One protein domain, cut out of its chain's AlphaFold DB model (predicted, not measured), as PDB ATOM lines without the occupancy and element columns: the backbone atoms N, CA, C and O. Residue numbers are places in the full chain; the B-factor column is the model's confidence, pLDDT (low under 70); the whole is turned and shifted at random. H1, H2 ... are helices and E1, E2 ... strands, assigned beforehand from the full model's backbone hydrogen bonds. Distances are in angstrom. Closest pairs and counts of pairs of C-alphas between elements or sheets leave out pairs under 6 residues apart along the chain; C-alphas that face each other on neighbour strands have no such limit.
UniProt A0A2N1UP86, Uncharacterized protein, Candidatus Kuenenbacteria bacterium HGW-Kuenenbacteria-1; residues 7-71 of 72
ATOM      1  N   TYR A   7     -17.440 -26.664  31.495       94.88
ATOM      2  CA  TYR A   7     -18.157 -25.446  31.135       94.88
ATOM      3  C   TYR A   7     -19.476 -25.391  31.894       94.88
ATOM      4  O   TYR A   7     -20.246 -26.350  31.871       94.88
ATOM      5  N   PHE A   8     -19.745 -24.259  32.537       95.00
ATOM      6  CA  PHE A   8     -21.101 -23.912  32.935       95.00
ATOM      7  C   PHE A   8     -21.821 -23.339  31.718       95.00
ATOM      8  O   PHE A   8     -21.273 -22.469  31.040       95.00
ATOM      9  N   ILE A   9     -23.022 -23.838  31.433       95.19
ATOM     10  CA  ILE A   9     -23.843 -23.416  30.298       95.19
ATOM     11  C   ILE A   9     -25.238 -23.106  30.826       95.19
ATOM     12  O   ILE A   9     -25.837 -23.929  31.514       95.19
ATOM     13  N   THR A  10     -25.756 -21.937  30.469       95.50
ATOM     14  CA  THR A  10     -27.134 -21.532  30.744       95.50
ATOM     15  C   THR A  10     -27.708 -20.802  29.537       95.50
ATOM     16  O   THR A  10     -26.975 -20.242  28.718       95.50
ATOM     17  N   PHE A  11     -29.031 -20.778  29.417       95.19
ATOM     18  CA  PHE A  11     -29.720 -20.021  28.378       95.19
ATOM     19  C   PHE A  11     -30.390 -18.785  28.976       95.19
ATOM     20  O   PHE A  11     -31.059 -18.867  30.005       95.19
ATOM     21  N   VAL A  12     -30.217 -17.628  28.340       94.06
ATOM     22  CA  VAL A  12     -30.870 -16.385  28.780       94.06
ATOM     23  C   VAL A  12     -32.380 -16.511  28.596       94.06
ATOM     24  O   VAL A  12     -32.853 -17.036  27.582       94.06
ATOM     25  N   SER A  13     -33.152 -16.020  29.568       92.31
ATOM     26  CA  SER A  13     -34.608 -16.084  29.488       92.31
ATOM     27  C   SER A  13     -35.137 -15.267  28.304       92.31
ATOM     28  O   SER A  13     -34.593 -14.220  27.951       92.31
ATOM     29  N   GLN A  14     -36.255 -15.699  27.710       90.00
ATOM     30  CA  GLN A  14     -36.888 -14.947  26.614       90.00
ATOM     31  C   GLN A  14     -37.217 -13.508  27.022       90.00
ATOM     32  O   GLN A  14     -37.062 -12.583  26.228       90.00
ATOM     33  N   LYS A  15     -37.664 -13.316  28.269       91.25
ATOM     34  CA  LYS A  15     -38.032 -12.003  28.807       91.25
ATOM     35  C   LYS A  15     -36.839 -11.048  28.802       91.25
ATOM     36  O   LYS A  15     -36.968  -9.928  28.319       91.25
ATOM     37  N   GLU A  16     -35.693 -11.490  29.311       92.75
ATOM     38  CA  GLU A  16     -34.468 -10.685  29.332       92.75
ATOM     39  C   GLU A  16     -33.931 -10.471  27.921       92.75
ATOM     40  O   GLU A  16     -33.615  -9.343  27.548       92.75
ATOM     41  N   PHE A  17     -33.896 -11.525  27.101       91.94
ATOM     42  CA  PHE A  17     -33.326 -11.434  25.762       91.94
ATOM     43  C   PHE A  17     -34.142 -10.521  24.835       91.94
ATOM     44  O   PHE A  17     -33.580  -9.837  23.984       91.94
ATOM     45  N   ASN A  18     -35.463 -10.450  25.019       91.81
ATOM     46  CA  ASN A  18     -36.320  -9.505  24.298       91.81
ATOM     47  C   ASN A  18     -36.154  -8.056  24.762       91.81
ATOM     48  O   ASN A  18     -36.382  -7.148  23.966       91.81
ATOM     49  N   LEU A  19     -35.747  -7.835  26.013       94.19
ATOM     50  CA  LEU A  19     -35.484  -6.496  26.536       94.19
ATOM     51  C   LEU A  19     -34.150  -5.940  26.020       94.19
ATOM     52  O   LEU A  19     -34.082  -4.778  25.632       94.19
ATOM     53  N   ILE A  20     -33.099  -6.764  26.017       92.44
ATOM     54  CA  ILE A  20     -31.737  -6.319  25.677       92.44
ATOM     55  C   ILE A  20     -31.433  -6.367  24.176       92.44
ATOM     56  O   ILE A  20     -30.528  -5.673  23.717       92.44
ATOM     57  N   ALA A  21     -32.170  -7.178  23.414       92.38
ATOM     58  CA  ALA A  21     -31.984  -7.361  21.977       92.38
ATOM     59  C   ALA A  21     -33.352  -7.433  21.268       92.38
ATOM     60  O   ALA A  21     -33.830  -8.527  20.938       92.38
ATOM     61  N   PRO A  22     -34.037  -6.293  21.071       94.56
ATOM     62  CA  PRO A  22     -35.308  -6.270  20.358       94.56
ATOM     63  C   PRO A  22     -35.110  -6.690  18.895       94.56
ATOM     64  O   PRO A  22     -34.163  -6.264  18.237       94.56
ATOM     65  N   LEU A  23     -36.030  -7.506  18.381       94.88
ATOM     66  CA  LEU A  23     -35.991  -8.030  17.015       94.88
ATOM     67  C   LEU A  23     -37.239  -7.575  16.252       94.88
ATOM     68  O   LEU A  23     -38.358  -7.784  16.714       94.88
ATOM     69  N   ASN A  24     -37.039  -6.983  15.073       95.75
ATOM     70  CA  ASN A  24     -38.109  -6.638  14.141       95.75
ATOM     71  C   ASN A  24     -37.851  -7.328  12.796       95.75
ATOM     72  O   ASN A  24     -36.760  -7.202  12.241       95.75
ATOM     73  N   VAL A  25     -38.844  -8.052  12.283       97.12
ATOM     74  CA  VAL A  25     -38.764  -8.797  11.019       97.12
ATOM     75  C   VAL A  25     -39.998  -8.482  10.181       97.12
ATOM     76  O   VAL A  25     -41.118  -8.509  10.692       97.12
ATOM     77  N   LEU A  26     -39.783  -8.189   8.895       97.12
ATOM     78  CA  LEU A  26     -40.834  -7.954   7.908       97.12
ATOM     79  C   LEU A  26     -40.649  -8.913   6.717       97.12
ATOM     80  O   LEU A  26     -39.565  -8.914   6.129       97.12
ATOM     81  N   PRO A  27     -41.671  -9.706   6.338       95.94
ATOM     82  CA  PRO A  27     -43.009  -9.803   6.946       95.94
ATOM     83  C   PRO A  27     -42.983 -10.333   8.391       95.94
ATOM     84  O   PRO A  27     -41.988 -10.912   8.819       95.94
ATOM     85  N   GLN A  28     -44.063 -10.110   9.149       97.88
ATOM     86  CA  GLN A  28     -44.138 -10.547  10.545       97.88
ATOM     87  C   GLN A  28     -44.128 -12.087  10.635       97.88
ATOM     88  O   GLN A  28     -44.940 -12.724   9.964       97.88
ATOM     89  N   PRO A  29     -43.244 -12.695  11.451       97.81
ATOM     90  CA  PRO A  29     -43.236 -14.140  11.665       97.81
ATOM     91  C   PRO A  29     -44.426 -14.616  12.497       97.81
ATOM     92  O   PRO A  29     -44.809 -13.965  13.470       97.81
ATOM     93  N   ASP A  30     -44.936 -15.800  12.167       98.06
ATOM     94  CA  ASP A  30     -45.928 -16.531  12.962       98.06
ATOM     95  C   ASP A  30     -45.309 -17.092  14.253       98.06
ATOM     96  O   ASP A  30     -45.970 -17.207  15.285       98.06
ATOM     97  N   THR A  31     -44.021 -17.449  14.201       96.69
ATOM     98  CA  THR A  31     -43.257 -17.936  15.355       96.69
ATOM     99  C   THR A  31     -41.885 -17.264  15.401       96.69
ATOM    100  O   THR A  31     -41.150 -17.270  14.413       96.69
ATOM    101  N   VAL A  32     -41.496 -16.749  16.569       95.50
ATOM    102  CA  VAL A  32     -40.127 -16.288  16.841       95.50
ATOM    103  C   VAL A  32     -39.538 -17.146  17.954       95.50
ATOM    104  O   VAL A  32     -40.093 -17.223  19.047       95.50
ATOM    105  N   ILE A  33     -38.413 -17.798  17.669       95.38
ATOM    106  CA  ILE A  33     -37.633 -18.565  18.643       95.38
ATOM    107  C   ILE A  33     -36.303 -17.855  18.818       95.38
ATOM    108  O   ILE A  33     -35.597 -17.622  17.838       95.38
ATOM    109  N   LYS A  34     -35.943 -17.538  20.057       94.44
ATOM    110  CA  LYS A  34     -34.660 -16.909  20.356       94.44
ATOM    111  C   LYS A  34     -33.873 -17.773  21.326       94.44
ATOM    112  O   LYS A  34     -34.436 -18.242  22.307       94.44
ATOM    113  N   VAL A  35     -32.592 -17.999  21.083       94.50
ATOM    114  CA  VAL A  35     -31.737 -18.782  21.986       94.50
ATOM    115  C   VAL A  35     -30.436 -18.031  22.192       94.50
ATOM    116  O   VAL A  35     -29.702 -17.795  21.240       94.50
ATOM    117  N   PHE A  36     -30.122 -17.675  23.432       95.38
ATOM    118  CA  PHE A  36     -28.829 -17.085  23.747       95.38
ATOM    119  C   PHE A  36     -28.125 -17.934  24.795       95.38
ATOM    120  O   PHE A  36     -28.567 -18.000  25.941       95.38
ATOM    121  N   MET A  37     -27.066 -18.617  24.370       95.75
ATOM    122  CA  MET A  37     -26.257 -19.475  25.224       95.75
ATOM    123  C   MET A  37     -25.179 -18.645  25.920       95.75
ATOM    124  O   MET A  37     -24.286 -18.092  25.280       95.75
ATOM    125  N   ASP A  38     -25.248 -18.581  27.235       94.88
ATOM    126  CA  ASP A  38     -24.248 -17.949  28.080       94.88
ATOM    127  C   ASP A  38     -23.396 -19.049  28.711       94.88
ATOM    128  O   ASP A  38     -23.923 -19.972  29.338       94.88
ATOM    129  N   TYR A  39     -22.086 -19.007  28.472       95.19
ATOM    130  CA  TYR A  39     -21.193 -20.076  28.895       95.19
ATOM    131  C   TYR A  39     -19.911 -19.545  29.517       95.19
ATOM    132  O   TYR A  39     -19.384 -18.502  29.132       95.19
ATOM    133  N   GLN A  40     -19.399 -20.288  30.492       94.75
ATOM    134  CA  GLN A  40     -18.206 -19.941  31.253       94.75
ATOM    135  C   GLN A  40     -17.326 -21.178  31.419       94.75
ATOM    136  O   GLN A  40     -17.822 -22.244  31.786       94.75
ATOM    137  N   GLY A  41     -16.027 -21.036  31.154       94.94
ATOM    138  CA  GLY A  41     -15.045 -22.079  31.455       94.94
ATOM    139  C   GLY A  41     -14.885 -22.265  32.964       94.94
ATOM    140  O   GLY A  41     -14.902 -21.294  33.719       94.94
ATOM    141  N   LEU A  42     -14.740 -23.512  33.405       94.50
ATOM    142  CA  LEU A  42     -14.562 -23.874  34.807       94.50
ATOM    143  C   LEU A  42     -13.343 -24.786  34.986       94.50
ATOM    144  O   LEU A  42     -13.120 -25.713  34.202       94.50
ATOM    145  N   ASP A  43     -12.617 -24.596  36.088       93.75
ATOM    146  CA  ASP A  43     -11.495 -25.467  36.469       93.75
ATOM    147  C   ASP A  43     -11.963 -26.865  36.911       93.75
ATOM    148  O   ASP A  43     -11.252 -27.860  36.757       93.75
ATOM    149  N   LYS A  44     -13.173 -26.948  37.479       95.31
ATOM    150  CA  LYS A  44     -13.786 -28.163  38.032       95.31
ATOM    151  C   LYS A  44     -15.311 -28.119  37.864       95.31
ATOM    152  O   LYS A  44     -15.861 -27.021  37.768       95.31
ATOM    153  N   PRO A  45     -16.016 -29.265  37.865       94.88
ATOM    154  CA  PRO A  45     -17.467 -29.257  37.778       94.88
ATOM    155  C   PRO A  45     -18.051 -28.683  39.069       94.88
ATOM    156  O   PRO A  45     -17.497 -28.866  40.158       94.88
ATOM    157  N   VAL A  46     -19.181 -27.994  38.946       94.81
ATOM    158  CA  VAL A  46     -19.918 -27.426  40.076       94.81
ATOM    159  C   VAL A  46     -21.345 -27.975  40.077       94.81
ATOM    160  O   VAL A  46     -21.909 -28.167  38.999       94.81
ATOM    161  N   PRO A  47     -21.931 -28.268  41.252       95.56
ATOM    162  CA  PRO A  47     -23.338 -28.628  41.330       95.56
ATOM    163  C   PRO A  47     -24.187 -27.410  40.961       95.56
ATOM    164  O   PRO A  47     -23.928 -26.305  41.438       95.56
ATOM    165  N   ILE A  48     -25.186 -27.622  40.112       94.62
ATOM    166  CA  ILE A  48     -26.123 -26.588  39.673       94.62
ATOM    167  C   ILE A  48     -27.546 -27.115  39.770       94.62
ATOM    168  O   ILE A  48     -27.775 -28.324  39.716       94.62
ATOM    169  N   GLU A  49     -28.495 -26.196  39.886       95.25
ATOM    170  CA  GLU A  49     -29.895 -26.508  39.634       95.25
ATOM    171  C   GLU A  49     -30.121 -26.603  38.125       95.25
ATOM    172  O   GLU A  49     -29.575 -25.815  37.347       95.25
ATOM    173  N   GLU A  50     -30.894 -27.601  37.707       92.88
ATOM    174  CA  GLU A  50     -31.218 -27.793  36.300       92.88
ATOM    175  C   GLU A  50     -32.110 -26.650  35.811       92.88
ATOM    176  O   GLU A  50     -33.110 -26.298  36.440       92.88
ATOM    177  N   GLN A  51     -31.745 -26.063  34.675       94.38
ATOM    178  CA  GLN A  51     -32.572 -25.050  34.043       94.38
ATOM    179  C   GLN A  51     -33.784 -25.708  33.378       94.38
ATOM    180  O   GLN A  51     -33.634 -26.588  32.533       94.38
ATOM    181  N   GLU A  52     -34.987 -25.217  33.673       92.81
ATOM    182  CA  GLU A  52     -36.186 -25.633  32.948       92.81
ATOM    183  C   GLU A  52     -36.170 -25.095  31.507       92.81
ATOM    184  O   GLU A  52     -36.128 -23.884  31.268       92.81
ATOM    185  N   ILE A  53     -36.235 -26.003  30.529       90.12
ATOM    186  CA  ILE A  53     -36.252 -25.666  29.103       90.12
ATOM    187  C   ILE A  53     -37.634 -25.963  28.521       90.12
ATOM    188  O   ILE A  53     -38.050 -27.115  28.395       90.12
ATOM    189  N   SER A  54     -38.336 -24.915  28.091       87.38
ATOM    190  CA  SER A  54     -39.580 -25.051  27.332       87.38
ATOM    191  C   SER A  54     -39.289 -25.230  25.841       87.38
ATOM    192  O   SER A  54     -38.646 -24.372  25.234       87.38
ATOM    193  N   ILE A  55     -39.808 -26.293  25.226       90.62
ATOM    194  CA  ILE A  55     -39.656 -26.541  23.785       90.62
ATOM    195  C   ILE A  55     -40.738 -25.758  23.017       90.62
ATOM    196  O   ILE A  55     -41.924 -26.081  23.145       90.62
ATOM    197  N   PRO A  56     -40.380 -24.749  22.199       90.38
ATOM    198  CA  PRO A  56     -41.361 -23.989  21.433       90.38
ATOM    199  C   PRO A  56     -41.886 -24.798  20.238       90.38
ATOM    200  O   PRO A  56     -41.134 -25.498  19.555       90.38
ATOM    201  N   LYS A  57     -43.181 -24.661  19.935       95.38
ATOM    202  CA  LYS A  57     -43.770 -25.184  18.692       95.38
ATOM    203  C   LYS A  57     -43.454 -24.241  17.532       95.38
ATOM    204  O   LYS A  57     -43.482 -23.028  17.708       95.38
ATOM    205  N   ARG A  58     -43.190 -24.800  16.350       96.44
ATOM    206  CA  ARG A  58     -42.971 -24.044  15.108       96.44
ATOM    207  C   ARG A  58     -44.251 -24.061  14.282       96.44
ATOM    208  O   ARG A  58     -44.649 -25.129  13.826       96.44
ATOM    209  N   ASN A  59     -44.873 -22.903  14.097       96.69
ATOM    210  CA  ASN A  59     -46.078 -22.746  13.286       96.69
ATOM    211  C   ASN A  59     -45.827 -21.668  12.227       96.69
ATOM    212  O   ASN A  59     -45.293 -20.614  12.565       96.69
ATOM    213  N   GLY A  60     -46.216 -21.926  10.975       97.69
ATOM    214  CA  GLY A  60     -46.118 -20.949   9.885       97.69
ATOM    215  C   GLY A  60     -44.694 -20.449   9.610       97.69
ATOM    216  O   GLY A  60     -43.710 -21.178   9.790       97.69
ATOM    217  N   PHE A  61     -44.580 -19.200   9.160       97.88
ATOM    218  CA  PHE A  61     -43.306 -18.522   8.954       97.88
ATOM    219  C   PHE A  61     -42.577 -18.356  10.294       97.88
ATOM    220  O   PHE A  61     -42.970 -17.572  11.156       97.88
ATOM    221  N   THR A  62     -41.506 -19.128  10.476       97.75
ATOM    222  CA  THR A  62     -40.746 -19.181  11.728       97.75
ATOM    223  C   THR A  62     -39.376 -18.537  11.564       97.75
ATOM    224  O   THR A  62     -38.604 -18.932  10.691       97.75
ATOM    225  N   VAL A  63     -39.043 -17.611  12.462       97.56
ATOM    226  CA  VAL A  63     -37.700 -17.033  12.593       97.56
ATOM    227  C   VAL A  63     -37.015 -17.615  13.818       97.56
ATOM    228  O   VAL A  63     -37.604 -17.693  14.897       97.56
ATOM    229  N   VAL A  64     -35.753 -18.008  13.645       96.06
ATOM    230  CA  VAL A  64     -34.891 -18.460  14.735       96.06
ATOM    231  C   VAL A  64     -33.687 -17.533  14.826       96.06
ATOM    232  O   VAL A  64     -32.867 -17.497  13.911       96.06
ATOM    233  N   GLU A  65     -33.575 -16.811  15.936       95.56
ATOM    234  CA  GLU A  65     -32.360 -16.090  16.307       95.56
ATOM    235  C   GLU A  65     -31.596 -16.923  17.334       95.56
ATOM    236  O   GLU A  65     -32.161 -17.381  18.328       95.56
ATOM    237  N   TRP A  66     -30.306 -17.134  17.103       94.00
ATOM    238  CA  TRP A  66     -29.462 -17.838  18.052       94.00
ATOM    239  C   TRP A  66     -28.092 -17.183  18.149       94.00
ATOM    240  O   TRP A  66     -27.550 -16.677  17.168       94.00
ATOM    241  N   GLY A  67     -27.533 -17.198  19.350       94.06
ATOM    242  CA  GLY A  67     -26.218 -16.650  19.628       94.06
ATOM    243  C   GLY A  67     -25.671 -17.178  20.941       94.06
ATOM    244  O   GLY A  67     -26.291 -18.002  21.619       94.06
ATOM    245  N   GLY A  68     -24.495 -16.695  21.309       94.50
ATOM    246  CA  GLY A  68     -23.940 -16.983  22.615       94.50
ATOM    247  C   GLY A  68     -22.700 -16.170  22.920       94.50
ATOM    248  O   GLY A  68     -22.073 -15.604  22.023       94.50
ATOM    249  N   ALA A  69     -22.353 -16.123  24.199       94.31
ATOM    250  CA  ALA A  69     -21.204 -15.384  24.694       94.31
ATOM    251  C   ALA A  69     -20.411 -16.229  25.691       94.31
ATOM    252  O   ALA A  69     -20.981 -16.831  26.598       94.31
ATOM    253  N   LEU A  70     -19.088 -16.232  25.516       92.56
ATOM    254  CA  LEU A  70     -18.160 -16.730  26.521       92.56
ATOM    255  C   LEU A  70     -17.953 -15.637  27.572       92.56
ATOM    256  O   LEU A  70     -17.424 -14.567  27.249       92.56
ATOM    257  N   ARG A  71     -18.309 -15.914  28.827       84.56
ATOM    258  CA  ARG A  71     -17.887 -15.104  29.973       84.56
ATOM    259  C   ARG A  71     -16.398 -15.324  30.212       84.56
ATOM    260  O   ARG A  71     -15.943 -16.465  30.294       84.56
TER     261      ARG A  71
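AT A GLANCE: This is residues 7 to 71 of the 72 residues of an uncharacterized protein of Candidatus Kuenenbacteria bacterium HGW-Kuenenbacteria-1 (UniProt A0A2N1UP86). The domain is a long, narrow sheet of three strands, in which the two long strands E2 and E3 run side by side the same way and the short strand E1 pairs with E2 at its residues 37 to 41. One short helix, H1, only grazes this sheet, and a long stretch with no named element, residues 43 to 61, leads back from the end of E2 to the start of E3. The printed part has 65 residues, with one named helix and three named strands in the order E1, H1, E2, E3; the sheet runs E1, E2, E3 and is mixed, and the class is mixed, helices and strands. The whole is loose, with a radius of gyration of the C-alphas of 14.4 A, and its outline is a rod that spans 46 by 21 by 15 A.

HOW THE PARTS SIT: Strand E1, residues 7 to 11, is an edge strand and the antiparallel neighbour of E2, residues 31 to 42, with 158 degrees between their directions. The C-alphas of Ile 9 and Tyr 39 face each other at 4.5 A, and N 10 and O 38 are within hydrogen-bond range at 2.9 A, as are N 38 and O 10 at 2.8 A. Helix H1, residues 14 to 20, is on the sheet but only grazes it, with its residues 14 to 18. The closest C-alphas of H1 and E2 are those of Gln 14 and Lys 34, 6.9 A apart. In H1 every O i to N i+4 pair is within hydrogen-bond range. E2 is the inner strand, and E3, residues 62 to 71, is its parallel neighbour and the other edge strand, with 15 degrees between their directions. The C-alphas of Met 37 and Met 37's partner Gly 68 face each other at 4.3 A; N 33 and O 63 are within hydrogen-bond range at 2.9 A, and so are N 71 and O 39 at 2.8 A.

IN THESE COORDINATES: E1 begins at C-alpha 7, at (-18.157, -25.446, 31.135), and ends at residue 11. H1 follows from residue 14 to residue 20. E2, residues 31 to 42, is the longest strand by residues and measures 35.2 A from first to last C-alpha, beginning at (-43.257, -17.936, 15.355). E3, residues 62 to 71, measures 29.5 A and ends at C-alpha 71, at (-17.887, -15.104, 29.973).

THE WHOLE: The two C-alphas farthest apart are those of Pro 27 and Lys 44, 46.4 A. The printed part has no cut. The link from E1 to H1 is tight, that from H1 to E2 is short, and that from E2 to E3, with 19 residues, is long. The mean pLDDT of the printed part is 94.4, and no printed residue is under 70.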